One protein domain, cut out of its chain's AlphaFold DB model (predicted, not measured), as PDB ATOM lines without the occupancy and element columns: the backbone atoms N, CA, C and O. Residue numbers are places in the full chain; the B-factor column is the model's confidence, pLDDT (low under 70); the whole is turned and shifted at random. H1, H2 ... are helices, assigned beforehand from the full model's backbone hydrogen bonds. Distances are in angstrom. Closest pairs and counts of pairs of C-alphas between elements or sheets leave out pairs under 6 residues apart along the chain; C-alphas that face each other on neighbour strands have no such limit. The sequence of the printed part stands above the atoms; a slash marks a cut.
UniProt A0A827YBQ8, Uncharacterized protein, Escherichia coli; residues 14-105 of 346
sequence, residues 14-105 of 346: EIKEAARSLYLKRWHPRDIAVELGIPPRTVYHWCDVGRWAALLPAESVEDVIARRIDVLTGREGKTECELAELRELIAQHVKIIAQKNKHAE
ATOM      1  N   GLU A  14     192.559 227.710 219.201       81.19
ATOM      2  CA  GLU A  14     192.117 227.106 217.938       81.19
ATOM      3  C   GLU A  14     191.748 228.157 216.878       81.19
ATOM      4  O   GLU A  14     192.184 228.059 215.732       81.19
ATOM      5  N   ILE A  15     191.006 229.210 217.250       85.69
ATOM      6  CA  ILE A  15     190.633 230.300 216.327       85.69
ATOM      7  C   ILE A  15     191.874 231.094 215.913       85.69
ATOM      8  O   ILE A  15     192.002 231.521 214.763       85.69
ATOM      9  N   LYS A  16     192.811 231.288 216.844       84.81
ATOM     10  CA  LYS A  16     194.062 231.995 216.572       84.81
ATOM     11  C   LYS A  16     194.974 231.195 215.638       84.81
ATOM     12  O   LYS A  16     195.578 231.789 214.746       84.81
ATOM     13  N   GLU A  17     195.041 229.874 215.797       84.06
ATOM     14  CA  GLU A  17     195.814 228.994 214.916       84.06
ATOM     15  C   GLU A  17     195.154 228.851 213.533       84.06
ATOM     16  O   GLU A  17     195.847 228.882 212.516       84.06
ATOM     17  N   ALA A  18     193.817 228.821 213.459       85.00
ATOM     18  CA  ALA A  18     193.086 228.881 212.192       85.00
ATOM     19  C   ALA A  18     193.357 230.197 211.438       85.00
ATOM     20  O   ALA A  18     193.698 230.177 210.253       85.00
ATOM     21  N   ALA A  19     193.300 231.341 212.132       86.75
ATOM     22  CA  ALA A  19     193.633 232.650 211.563       86.75
ATOM     23  C   ALA A  19     195.090 232.714 211.086       86.75
ATOM     24  O   ALA A  19     195.368 233.236 210.006       86.75
ATOM     25  N   ARG A  20     196.018 232.144 211.864       82.88
ATOM     26  CA  ARG A  20     197.433 232.033 211.496       82.88
ATOM     27  C   ARG A  20     197.618 231.180 210.246       82.88
ATOM     28  O   ARG A  20     198.335 231.593 209.343       82.88
ATOM     29  N   SER A  21     196.952 230.031 210.165       83.06
ATOM     30  CA  SER A  21     196.990 229.144 208.998       83.06
ATOM     31  C   SER A  21     196.484 229.850 207.737       83.06
ATOM     32  O   SER A  21     197.151 229.814 206.705       83.06
ATOM     33  N   LEU A  22     195.363 230.578 207.820       82.94
ATOM     34  CA  LEU A  22     194.833 231.369 206.700       82.94
ATOM     35  C   LEU A  22     195.767 232.525 206.302       82.94
ATOM     36  O   LEU A  22     195.981 232.772 205.114       82.94
ATOM     37  N   TYR A  23     196.386 233.195 207.275       80.25
ATOM     38  CA  TYR A  23     197.362 234.254 207.012       80.25
ATOM     39  C   TYR A  23     198.637 233.716 206.348       80.25
ATOM     40  O   TYR A  23     199.143 234.313 205.398       80.25
ATOM     41  N   LEU A  24     199.125 232.548 206.782       79.00
ATOM     42  CA  LEU A  24     200.238 231.843 206.136       79.00
ATOM     43  C   LEU A  24     199.867 231.348 204.728       79.00
ATOM     44  O   LEU A  24     200.725 231.319 203.850       79.00
ATOM     45  N   LYS A  25     198.580 231.076 204.468       75.81
ATOM     46  CA  LYS A  25     198.008 230.855 203.125       75.81
ATOM     47  C   LYS A  25     197.778 232.153 202.327       75.81
ATOM     48  O   LYS A  25     197.157 232.110 201.269       75.81
ATOM     49  N   ARG A  26     198.291 233.297 202.800       68.19
ATOM     50  CA  ARG A  26     198.244 234.628 202.157       68.19
ATOM     51  C   ARG A  26     196.850 235.251 202.027       68.19
ATOM     52  O   ARG A  26     196.662 236.145 201.204       68.19
ATOM     53  N   TRP A  27     195.889 234.843 202.851       75.62
ATOM     54  CA  TRP A  27     194.607 235.543 202.926       75.62
ATOM     55  C   TRP A  27     194.805 236.937 203.527       75.62
ATOM     56  O   TRP A  27     195.580 237.117 204.472       75.62
ATOM     57  N   HIS A  28     194.116 237.947 202.989       75.69
ATOM     58  CA  HIS A  28     194.214 239.292 203.543       75.69
ATOM     59  C   HIS A  28     193.577 239.305 204.946       75.69
ATOM     60  O   HIS A  28     192.516 238.707 205.126       75.69
ATOM     61  N   PRO A  29     194.128 240.017 205.952       78.50
ATOM     62  CA  PRO A  29     193.553 240.050 207.304       78.50
ATOM     63  C   PRO A  29     192.073 240.452 207.370       78.50
ATOM     64  O   PRO A  29     191.384 240.110 208.325       78.50
ATOM     65  N   ARG A  30     191.578 241.177 206.356       74.00
ATOM     66  CA  ARG A  30     190.149 241.504 206.211       74.00
ATOM     67  C   ARG A  30     189.312 240.305 205.760       74.00
ATOM     68  O   ARG A  30     188.220 240.139 206.282       74.00
ATOM     69  N   ASP A  31     189.833 239.467 204.873       79.31
ATOM     70  CA  ASP A  31     189.139 238.274 204.376       79.31
ATOM     71  C   ASP A  31     189.126 237.184 205.453       79.31
ATOM     72  O   ASP A  31     188.100 236.564 205.695       79.31
ATOM     73  N   ILE A  32     190.228 237.042 206.201       84.81
ATOM     74  CA  ILE A  32     190.314 236.160 207.380       84.81
ATOM     75  C   ILE A  32     189.303 236.577 208.453       84.81
ATOM     76  O   ILE A  32     188.679 235.736 209.093       84.81
ATOM     77  N   ALA A  33     189.153 237.885 208.668       85.50
ATOM     78  CA  ALA A  33     188.198 238.428 209.624       85.50
ATOM     79  C   ALA A  33     186.745 238.113 209.238       85.50
ATOM     80  O   ALA A  33     185.941 237.805 210.116       85.50
ATOM     81  N   VAL A  34     186.430 238.158 207.939       84.69
ATOM     82  CA  VAL A  34     185.118 237.771 207.403       84.69
ATOM     83  C   VAL A  34     184.902 236.262 207.540       84.69
ATOM     84  O   VAL A  34     183.877 235.859 208.080       84.69
ATOM     85  N   GLU A  35     185.882 235.449 207.141       84.38
ATOM     86  CA  GLU A  35     185.815 233.980 207.175       84.38
ATOM     87  C   GLU A  35     185.642 233.426 208.598       84.38
ATOM     88  O   GLU A  35     184.848 232.523 208.836       84.38
ATOM     89  N   LEU A  36     186.364 233.989 209.572       86.19
ATOM     90  CA  LEU A  36     186.352 233.520 210.962       86.19
ATOM     91  C   LEU A  36     185.374 234.289 211.865       86.19
ATOM     92  O   LEU A  36     185.322 234.031 213.067       86.19
ATOM     93  N   GLY A  37     184.624 235.256 211.323       85.81
ATOM     94  CA  GLY A  37     183.649 236.046 212.083       85.81
ATOM     95  C   GLY A  37     184.256 236.879 213.223       85.81
ATOM     96  O   GLY A  37     183.604 237.110 214.242       85.81
ATOM     97  N   ILE A  38     185.509 237.325 213.082       89.00
ATOM     98  CA  ILE A  38     186.246 238.077 214.111       89.00
ATOM     99  C   ILE A  38     186.558 239.509 213.659       89.00
ATOM    100  O   ILE A  38     186.751 239.758 212.473       89.00
ATOM    101  N   PRO A  39     186.665 240.492 214.576       85.12
ATOM    102  CA  PRO A  39     186.991 241.862 214.195       85.12
ATOM    103  C   PRO A  39     188.359 241.960 213.493       85.12
ATOM    104  O   PRO A  39     189.347 241.461 214.040       85.12
ATOM    105  N   PRO A  40     188.484 242.696 212.368       76.50
ATOM    106  CA  PRO A  40     189.752 242.836 211.646       76.50
ATOM    107  C   PRO A  40     190.905 243.330 212.523       76.50
ATOM    108  O   PRO A  40     192.026 242.846 212.407       76.50
ATOM    109  N   ARG A  41     190.626 244.251 213.461       74.88
ATOM    110  CA  ARG A  41     191.616 244.764 214.428       74.88
ATOM    111  C   ARG A  41     192.263 243.655 215.262       74.88
ATOM    112  O   ARG A  41     193.442 243.760 215.579       74.88
ATOM    113  N   THR A  42     191.515 242.605 215.595       84.69
ATOM    114  CA  THR A  42     192.025 241.449 216.341       84.69
ATOM    115  C   THR A  42     193.015 240.647 215.494       84.69
ATOM    116  O   THR A  42     194.073 240.279 215.995       84.69
ATOM    117  N   VAL A  43     192.715 240.443 214.206       83.25
ATOM    118  CA  VAL A  43     193.603 239.735 213.266       83.25
ATOM    119  C   VAL A  43     194.902 240.515 213.060       83.25
ATOM    120  O   VAL A  43     195.973 239.939 213.209       83.25
ATOM    121  N   TYR A  44     194.831 241.832 212.824       77.12
ATOM    122  CA  TYR A  44     196.029 242.682 212.724       77.12
ATOM    123  C   TYR A  44     196.882 242.628 213.997       77.12
ATOM    124  O   TYR A  44     198.091 242.435 213.919       77.12
ATOM    125  N   HIS A  45     196.251 242.705 215.172       81.94
ATOM    126  CA  HIS A  45     196.964 242.593 216.443       81.94
ATOM    127  C   HIS A  45     197.688 241.246 216.594       81.94
ATOM    128  O   HIS A  45     198.814 241.202 217.088       81.94
ATOM    129  N   TRP A  46     197.084 240.138 216.151       87.88
ATOM    130  CA  TRP A  46     197.740 238.829 216.165       87.88
ATOM    131  C   TRP A  46     198.881 238.717 215.156       87.88
ATOM    132  O   TRP A  46     199.911 238.138 215.504       87.88
ATOM    133  N   CYS A  47     198.742 239.310 213.967       79.75
ATOM    134  CA  CYS A  47     199.822 239.396 212.986       79.75
ATOM    135  C   CYS A  47     201.044 240.132 213.554       79.75
ATOM    136  O   CYS A  47     202.167 239.655 213.387       79.75
ATOM    137  N   ASP A  48     200.818 241.247 214.256       72.81
ATOM    138  CA  ASP A  48     201.877 242.081 214.833       72.81
ATOM    139  C   ASP A  48     202.559 241.396 216.023       72.81
ATOM    140  O   ASP A  48     203.786 241.276 216.063       72.81
ATOM    141  N   VAL A  49     201.773 240.883 216.981       83.00
ATOM    142  CA  VAL A  49     202.298 240.191 218.173       83.00
ATOM    143  C   VAL A  49     203.002 238.891 217.790       83.00
ATOM    144  O   VAL A  49     204.067 238.580 218.317       83.00
ATOM    145  N   GLY A  50     202.417 238.129 216.865       80.25
ATOM    146  CA  GLY A  50     202.972 236.869 216.381       80.25
ATOM    147  C   GLY A  50     204.058 237.035 215.321       80.25
ATOM    148  O   GLY A  50     204.611 236.026 214.884       80.25
ATOM    149  N   ARG A  51     204.343 238.273 214.888       77.69
ATOM    150  CA  ARG A  51     205.250 238.601 213.776       77.69
ATOM    151  C   ARG A  51     205.028 237.693 212.568       77.69
ATOM    152  O   ARG A  51     205.979 237.193 211.971       77.69
ATOM    153  N   TRP A  52     203.768 237.456 212.204       80.31
ATOM    154  CA  TRP A  52     203.430 236.476 211.169       80.31
ATOM    155  C   TRP A  52     204.021 236.843 209.806       80.31
ATOM    156  O   TRP A  52     204.364 235.954 209.037       80.31
ATOM    157  N   ALA A  53     204.242 238.134 209.545       65.19
ATOM    158  CA  ALA A  53     204.953 238.611 208.362       65.19
ATOM    159  C   ALA A  53     206.386 238.053 208.235       65.19
ATOM    160  O   ALA A  53     206.844 237.829 207.122       65.19
ATOM    161  N   ALA A  54     207.073 237.790 209.352       69.00
ATOM    162  CA  ALA A  54     208.416 237.202 209.367       69.00
ATOM    163  C   ALA A  54     208.406 235.667 209.245       69.00
ATOM    164  O   ALA A  54     209.441 235.068 208.971       69.00
ATOM    165  N   LEU A  55     207.249 235.032 209.463       71.81
ATOM    166  CA  LEU A  55     207.045 233.591 209.259       71.81
ATOM    167  C   LEU A  55     206.723 233.251 207.803       71.81
ATOM    168  O   LEU A  55     206.741 232.084 207.420       71.81
ATOM    169  N   LEU A  56     206.393 234.263 207.005       65.56
ATOM    170  CA  LEU A  56     206.170 234.098 205.585       65.56
ATOM    171  C   LEU A  56     207.529 233.883 204.909       65.56
ATOM    172  O   LEU A  56     208.445 234.677 205.144       65.56
ATOM    173  N   PRO A  57     207.683 232.841 204.074       60.19
ATOM    174  CA  PRO A  57     208.908 232.650 203.316       60.19
ATOM    175  C   PRO A  57     209.225 233.919 202.516       60.19
ATOM    176  O   PRO A  57     208.313 234.580 202.000       60.19
ATOM    177  N   ALA A  58     210.510 234.265 202.424       53.31
ATOM    178  CA  ALA A  58     210.989 235.269 201.483       53.31
ATOM    179  C   ALA A  58     210.757 234.723 200.067       53.31
ATOM    180  O   ALA A  58     211.592 234.019 199.508       53.31
ATOM    181  N   GLU A  59     209.557 234.950 199.552       55.34
ATOM    182  CA  GLU A  59     209.120 234.402 198.279       55.34
ATOM    183  C   GLU A  59     209.710 235.203 197.127       55.34
ATOM    184  O   GLU A  59     209.772 236.438 197.146       55.34
ATOM    185  N   SER A  60     210.115 234.472 196.098       60.44
ATOM    186  CA  SER A  60     210.460 235.066 194.821       60.44
ATOM    187  C   SER A  60     209.187 235.558 194.125       60.44
ATOM    188  O   SER A  60     208.077 235.086 194.382       60.44
ATOM    189  N   VAL A  61     209.334 236.500 193.192       63.88
ATOM    190  CA  VAL A  61     208.224 236.969 192.339       63.88
ATOM    191  C   VAL A  61     207.540 235.796 191.615       63.88
ATOM    192  O   VAL A  61     206.345 235.839 191.340       63.88
ATOM    193  N   GLU A  62     208.279 234.717 191.362       66.69
ATOM    194  CA  GLU A  62     207.782 233.506 190.711       66.69
ATOM    195  C   GLU A  62     206.764 232.757 191.574       66.69
ATOM    196  O   GLU A  62     205.727 232.337 191.060       66.69
ATOM    197  N   ASP A  63     207.024 232.644 192.877       72.81
ATOM    198  CA  ASP A  63     206.141 231.956 193.826       72.81
ATOM    199  C   ASP A  63     204.821 232.722 193.981       72.81
ATOM    200  O   ASP A  63     203.739 232.137 194.072       72.81
ATOM    201  N   VAL A  64     204.897 234.056 193.925       76.94
ATOM    202  CA  VAL A  64     203.726 234.938 193.936       76.94
ATOM    203  C   VAL A  64     202.871 234.743 192.684       76.94
ATOM    204  O   VAL A  64     201.649 234.634 192.799       76.94
ATOM    205  N   ILE A  65     203.500 234.654 191.508       80.12
ATOM    206  CA  ILE A  65     202.810 234.408 190.233       80.12
ATOM    207  C   ILE A  65     202.180 233.010 190.220       80.12
ATOM    208  O   ILE A  65     200.998 232.884 189.907       80.12
ATOM    209  N   ALA A  66     202.930 231.973 190.603       79.62
ATOM    210  CA  ALA A  66     202.454 230.589 190.607       79.62
ATOM    211  C   ALA A  66     201.221 230.411 191.506       79.62
ATOM    212  O   ALA A  66     200.215 229.839 191.091       79.62
ATOM    213  N   ARG A  67     201.253 230.991 192.710       80.50
ATOM    214  CA  ARG A  67     200.117 230.959 193.637       80.50
ATOM    215  C   ARG A  67     198.906 231.708 193.093       80.50
ATOM    216  O   ARG A  67     197.777 231.263 193.267       80.50
ATOM    217  N   ARG A  68     199.119 232.860 192.448       85.62
ATOM    218  CA  ARG A  68     198.017 233.633 191.866       85.62
ATOM    219  C   ARG A  68     197.345 232.868 190.725       85.62
ATOM    220  O   ARG A  68     196.122 232.894 190.637       85.62
ATOM    221  N   ILE A  69     198.122 232.145 189.917       86.38
ATOM    222  CA  ILE A  69     197.598 231.240 188.886       86.38
ATOM    223  C   ILE A  69     196.759 230.121 189.514       86.38
ATOM    224  O   ILE A  69     195.663 229.864 189.024       86.38
ATOM    225  N   ASP A  70     197.220 229.492 190.598       82.81
ATOM    226  CA  ASP A  70     196.491 228.406 191.274       82.81
ATOM    227  C   ASP A  70     195.144 228.882 191.850       82.81
ATOM    228  O   ASP A  70     194.086 228.317 191.567       82.81
ATOM    229  N   VAL A  71     195.161 230.026 192.547       84.31
ATOM    230  CA  VAL A  71     193.955 230.669 193.097       84.31
ATOM    231  C   VAL A  71     192.954 231.020 191.997       84.31
ATOM    232  O   VAL A  71     191.761 230.748 192.135       84.31
ATOM    233  N   LEU A  72     193.420 231.625 190.900       85.31
ATOM    234  CA  LEU A  72     192.542 231.978 189.788       85.31
ATOM    235  C   LEU A  72     192.019 230.725 189.087       85.31
ATOM    236  O   LEU A  72     190.839 230.679 188.764       85.31
ATOM    237  N   THR A  73     192.835 229.686 188.905       85.56
ATOM    238  CA  THR A  73     192.416 228.410 188.302       85.56
ATOM    239  C   THR A  73     191.229 227.793 189.044       85.56
ATOM    240  O   THR A  73     190.239 227.441 188.396       85.56
ATOM    241  N   GLY A  74     191.278 227.756 190.379       79.44
ATOM    242  CA  GLY A  74     190.251 227.141 191.227       79.44
ATOM    243  C   GLY A  74     188.939 227.925 191.379       79.44
ATOM    244  O   GLY A  74     187.984 227.400 191.942       79.44
ATOM    245  N   ARG A  75     188.855 229.169 190.889       80.69
ATOM    246  CA  ARG A  75     187.652 230.006 191.040       80.69
ATOM    247  C   ARG A  75     186.557 229.628 190.032       80.69
ATOM    248  O   ARG A  75     186.795 229.660 188.822       80.69
ATOM    249  N   GLU A  76     185.348 229.329 190.498       75.62
ATOM    250  CA  GLU A  76     184.163 229.141 189.642       75.62
ATOM    251  C   GLU A  76     183.529 230.500 189.270       75.62
ATOM    252  O   GLU A  76     183.569 231.441 190.060       75.62
ATOM    253  N   GLY A  77     182.979 230.636 188.053       79.19
ATOM    254  CA  GLY A  77     182.344 231.887 187.596       79.19
ATOM    255  C   GLY A  77     183.312 233.053 187.324       79.19
ATOM    256  O   GLY A  77     183.062 234.176 187.753       79.19
ATOM    257  N   LYS A  78     184.430 232.789 186.633       83.25
ATOM    258  CA  LYS A  78     185.486 233.780 186.344       83.25
ATOM    259  C   LYS A  78     184.970 234.954 185.504       83.25
ATOM    260  O   LYS A  78     184.343 234.752 184.466       83.25
ATOM    261  N   THR A  79     185.310 236.169 185.913       85.38
ATOM    262  CA  THR A  79     185.067 237.395 185.134       85.38
ATOM    263  C   THR A  79     186.052 237.523 183.962       85.38
ATOM    264  O   THR A  79     187.129 236.921 183.973       85.38
ATOM    265  N   GLU A  80     185.734 238.336 182.947       79.06
ATOM    266  CA  GLU A  80     186.659 238.595 181.825       79.06
ATOM    267  C   GLU A  80     188.000 239.184 182.291       79.06
ATOM    268  O   GLU A  80     189.054 238.807 181.774       79.06
ATOM    269  N   CYS A  81     187.979 240.042 183.314       77.25
ATOM    270  CA  CYS A  81     189.185 240.601 183.923       77.25
ATOM    271  C   CYS A  81     190.078 239.513 184.538       77.25
ATOM    272  O   CYS A  81     191.293 239.547 184.368       77.25
ATOM    273  N   GLU A  82     189.489 238.520 185.206       81.56
ATOM    274  CA  GLU A  82     190.229 237.403 185.808       81.56
ATOM    275  C   GLU A  82     190.767 236.430 184.758       81.56
ATOM    276  O   GLU A  82     191.855 235.883 184.923       81.56
ATOM    277  N   LEU A  83     190.044 236.233 183.651       81.81
ATOM    278  CA  LEU A  83     190.537 235.456 182.512       81.81
ATOM    279  C   LEU A  83     191.717 236.152 181.819       81.81
ATOM    280  O   LEU A  83     192.672 235.479 181.426       81.81
ATOM    281  N   ALA A  84     191.674 237.480 181.679       82.06
ATOM    282  CA  ALA A  84     192.781 238.267 181.141       82.06
ATOM    283  C   ALA A  84     194.005 238.233 182.071       82.06
ATOM    284  O   ALA A  84     195.117 237.979 181.606       82.06
ATOM    285  N   GLU A  85     193.792 238.401 183.380       85.75
ATOM    286  CA  GLU A  85     194.839 238.274 184.399       85.75
ATOM    287  C   GLU A  85     195.486 236.880 184.349       85.75
ATOM    288  O   GLU A  85     196.708 236.765 184.281       85.75
ATOM    289  N   LEU A  86     194.678 235.816 184.294       86.12
ATOM    290  CA  LEU A  86     195.168 234.440 184.222       86.12
ATOM    291  C   LEU A  86     196.017 234.193 182.965       86.12
ATOM    292  O   LEU A  86     197.073 233.570 183.056       86.12
ATOM    293  N   ARG A  87     195.600 234.707 181.799       82.75
ATOM    294  CA  ARG A  87     196.371 234.589 180.548       82.75
ATOM    295  C   ARG A  87     197.731 235.277 180.643       82.75
ATOM    296  O   ARG A  87     198.736 234.677 180.264       82.75
ATOM    297  N   GLU A  88     197.766 236.504 181.158       84.69
ATOM    298  CA  GLU A  88     199.004 237.276 181.292       84.69
ATOM    299  C   GLU A  88     199.958 236.627 182.306       84.69
ATOM    300  O   GLU A  88     201.147 236.460 182.030       84.69
ATOM    301  N   LEU A  89     199.432 236.166 183.445       85.25
ATOM    302  CA  LEU A  89     200.224 235.473 184.460       85.25
ATOM    303  C   LEU A  89     200.816 234.165 183.926       85.25
ATOM    304  O   LEU A  89     201.998 233.907 184.148       85.25
ATOM    305  N   ILE A  90     200.048 233.367 183.176       84.19
ATOM    306  CA  ILE A  90     200.554 232.139 182.540       84.19
ATOM    307  C   ILE A  90     201.658 232.473 181.526       84.19
ATOM    308  O   ILE A  90     202.706 231.823 181.531       84.19
ATOM    309  N   ALA A  91     201.479 233.505 180.695       79.25
ATOM    310  CA  ALA A  91     202.486 233.919 179.717       79.25
ATOM    311  C   ALA A  91     203.805 234.346 180.388       79.25
ATOM    312  O   ALA A  91     204.896 233.941 179.963       79.25
ATOM    313  N   GLN A  92     203.720 235.116 181.474       76.12
ATOM    314  CA  GLN A  92     204.882 235.528 182.260       76.12
ATOM    315  C   GLN A  92     205.531 234.343 182.987       76.12
ATOM    316  O   GLN A  92     206.758 234.226 182.987       76.12
ATOM    317  N   HIS A  93     204.736 233.419 183.530       77.69
ATOM    318  CA  HIS A  93     205.228 232.220 184.207       77.69
ATOM    319  C   HIS A  93     205.994 231.287 183.255       77.69
ATOM    320  O   HIS A  93     207.101 230.856 183.573       77.69
ATOM    321  N   VAL A  94     205.487 231.062 182.036       80.44
ATOM    322  CA  VAL A  94     206.189 230.289 180.992       80.44
ATOM    323  C   VAL A  94     207.516 230.948 180.609       80.44
ATOM    324  O   VAL A  94     208.529 230.265 180.445       80.44
ATOM    325  N   LYS A  95     207.548 232.282 180.504       78.62
ATOM    326  CA  LYS A  95     208.774 233.032 180.196       78.62
ATOM    327  C   LYS A  95     209.828 232.881 181.295       78.62
ATOM    328  O   LYS A  95     211.004 232.700 180.981       78.62
ATOM    329  N   ILE A  96     209.406 232.919 182.557       75.44
ATOM    330  CA  ILE A  96     210.266 232.695 183.723       75.44
ATOM    331  C   ILE A  96     210.795 231.255 183.725       75.44
ATOM    332  O   ILE A  96     212.006 231.059 183.796       75.44
ATOM    333  N   ILE A  97     209.932 230.248 183.544       73.25
ATOM    334  CA  ILE A  97     210.345 228.835 183.451       73.25
ATOM    335  C   ILE A  97     211.351 228.634 182.312       73.25
ATOM    336  O   ILE A  97     212.382 227.999 182.510       73.25
ATOM    337  N   ALA A  98     211.121 229.220 181.136       74.06
ATOM    338  CA  ALA A  98     212.051 229.124 180.012       74.06
ATOM    339  C   ALA A  98     213.415 229.773 180.315       74.06
ATOM    340  O   ALA A  98     214.455 229.272 179.886       74.06
ATOM    341  N   GLN A  99     213.436 230.880 181.062       69.38
ATOM    342  CA  GLN A  99     214.675 231.504 181.528       69.38
ATOM    343  C   GLN A  99     215.384 230.646 182.582       69.38
ATOM    344  O   GLN A  99     216.609 230.517 182.524       69.38
ATOM    345  N   LYS A 100     214.636 230.011 183.492       64.94
ATOM    346  CA  LYS A 100     215.174 229.086 184.496       64.94
ATOM    347  C   LYS A 100     215.709 227.813 183.882       64.94
ATOM    348  O   LYS A 100     216.778 227.403 184.288       64.94
ATOM    349  N   ASN A 101     215.037 227.230 182.896       69.12
ATOM    350  CA  ASN A 101     215.526 226.038 182.207       69.12
ATOM    351  C   ASN A 101     216.830 226.351 181.477       69.12
ATOM    352  O   ASN A 101     217.803 225.640 181.671       69.12
ATOM    353  N   LYS A 102     216.927 227.500 180.795       65.50
ATOM    354  CA  LYS A 102     218.202 227.973 180.225       65.50
ATOM    355  C   LYS A 102     219.279 228.205 181.287       65.50
ATOM    356  O   LYS A 102     220.457 227.951 181.050       65.50
ATOM    357  N   HIS A 103     218.901 228.722 182.455       51.34
ATOM    358  CA  HIS A 103     219.827 228.906 183.570       51.34
ATOM    359  C   HIS A 103     220.236 227.567 184.203       51.34
ATOM    360  O   HIS A 103     221.391 227.401 184.571       51.34
ATOM    361  N   ALA A 104     219.322 226.608 184.309       49.66
ATOM    362  CA  ALA A 104     219.527 225.279 184.865       49.66
ATOM    363  C   ALA A 104     220.357 224.409 183.923       49.66
ATOM    364  O   ALA A 104     221.278 223.768 184.397       49.66
ATOM    365  N   GLU A 105     220.124 224.463 182.612       67.00
ATOM    366  CA  GLU A 105     220.987 223.882 181.576       67.00
ATOM    367  C   GLU A 105     222.404 224.448 181.698       67.00
ATOM    368  O   GLU A 105     223.366 223.697 181.826       67.00
TER     369      GLU A 105
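Overview. This is residues 14 to 105 of the 346 residues of an uncharacterized protein of Escherichia coli (UniProt A0A827YBQ8). The model has two lobes: a small cluster of the short helices H1, H2 and H3, with the tiny H4 at its side by H1, and a separate helical hairpin of H5 and the long H6. Residues 56 to 60 join the lobes, and residues 98 to 105 of H6 stick out free. The printed part has 92 residues with six named helices, H1 to H6 in order, and no named strand; its class is all helix. The whole is loose, with a radius of gyration of the C-alphas of 16.5 A, and flat, spanning 45 by 34 by 18 A.

Along the chain. Find C-alpha 14 at (192.117, 227.106, 217.938); from there H1 runs 15.1 A to residue 24. Next come H2, residues 29 to 35, H3, residues 40 to 49, 14.4 A long, and H4, residues 52 to 55. H5 spans residues 61 to 73, 18.4 A. H6, residues 80 to 105, runs 37.3 A and ends at C-alpha 105, (220.987, 223.882, 181.576).

Arrangement. Look first at Ala 19 and Ile 32, the closest C-alphas of H1 and H2, 6.4 A apart: these helices touch at a steep tilt of 53 degrees, opposite ways. H2 and H3 touch at Ala 33 and Pro 40, their closest C-alphas, 5.1 A apart. H1 and H3 only just touch, with 3 pairs of C-alphas within 8 A, about perpendicular at 79 degrees; Ala 19 and Val 43 are closest, their C-alphas 7.3 A apart. H4 touches H1, with the closest C-alphas, of Arg 20 and Trp 52, 7.5 A apart. H5 and H6 form a hairpin and touch at a steep tilt of 41 degrees; their closest C-alphas are those of Ile 69 and Leu 86, 6.2 A apart. H4 and H5 are apart. In H1, H2, H3, H5 and H6 every O i to N i+4 pair is within hydrogen-bond range; H4 is too short for one.

Size, cuts and confidence. The C-alphas farthest apart, of Pro 39 and Glu 105, are 50.4 A apart. The printed part has no cut, and no link is long. Look for pLDDT under 70 at residues 26, 53 to 54, 56 to 62 and 99 to 105.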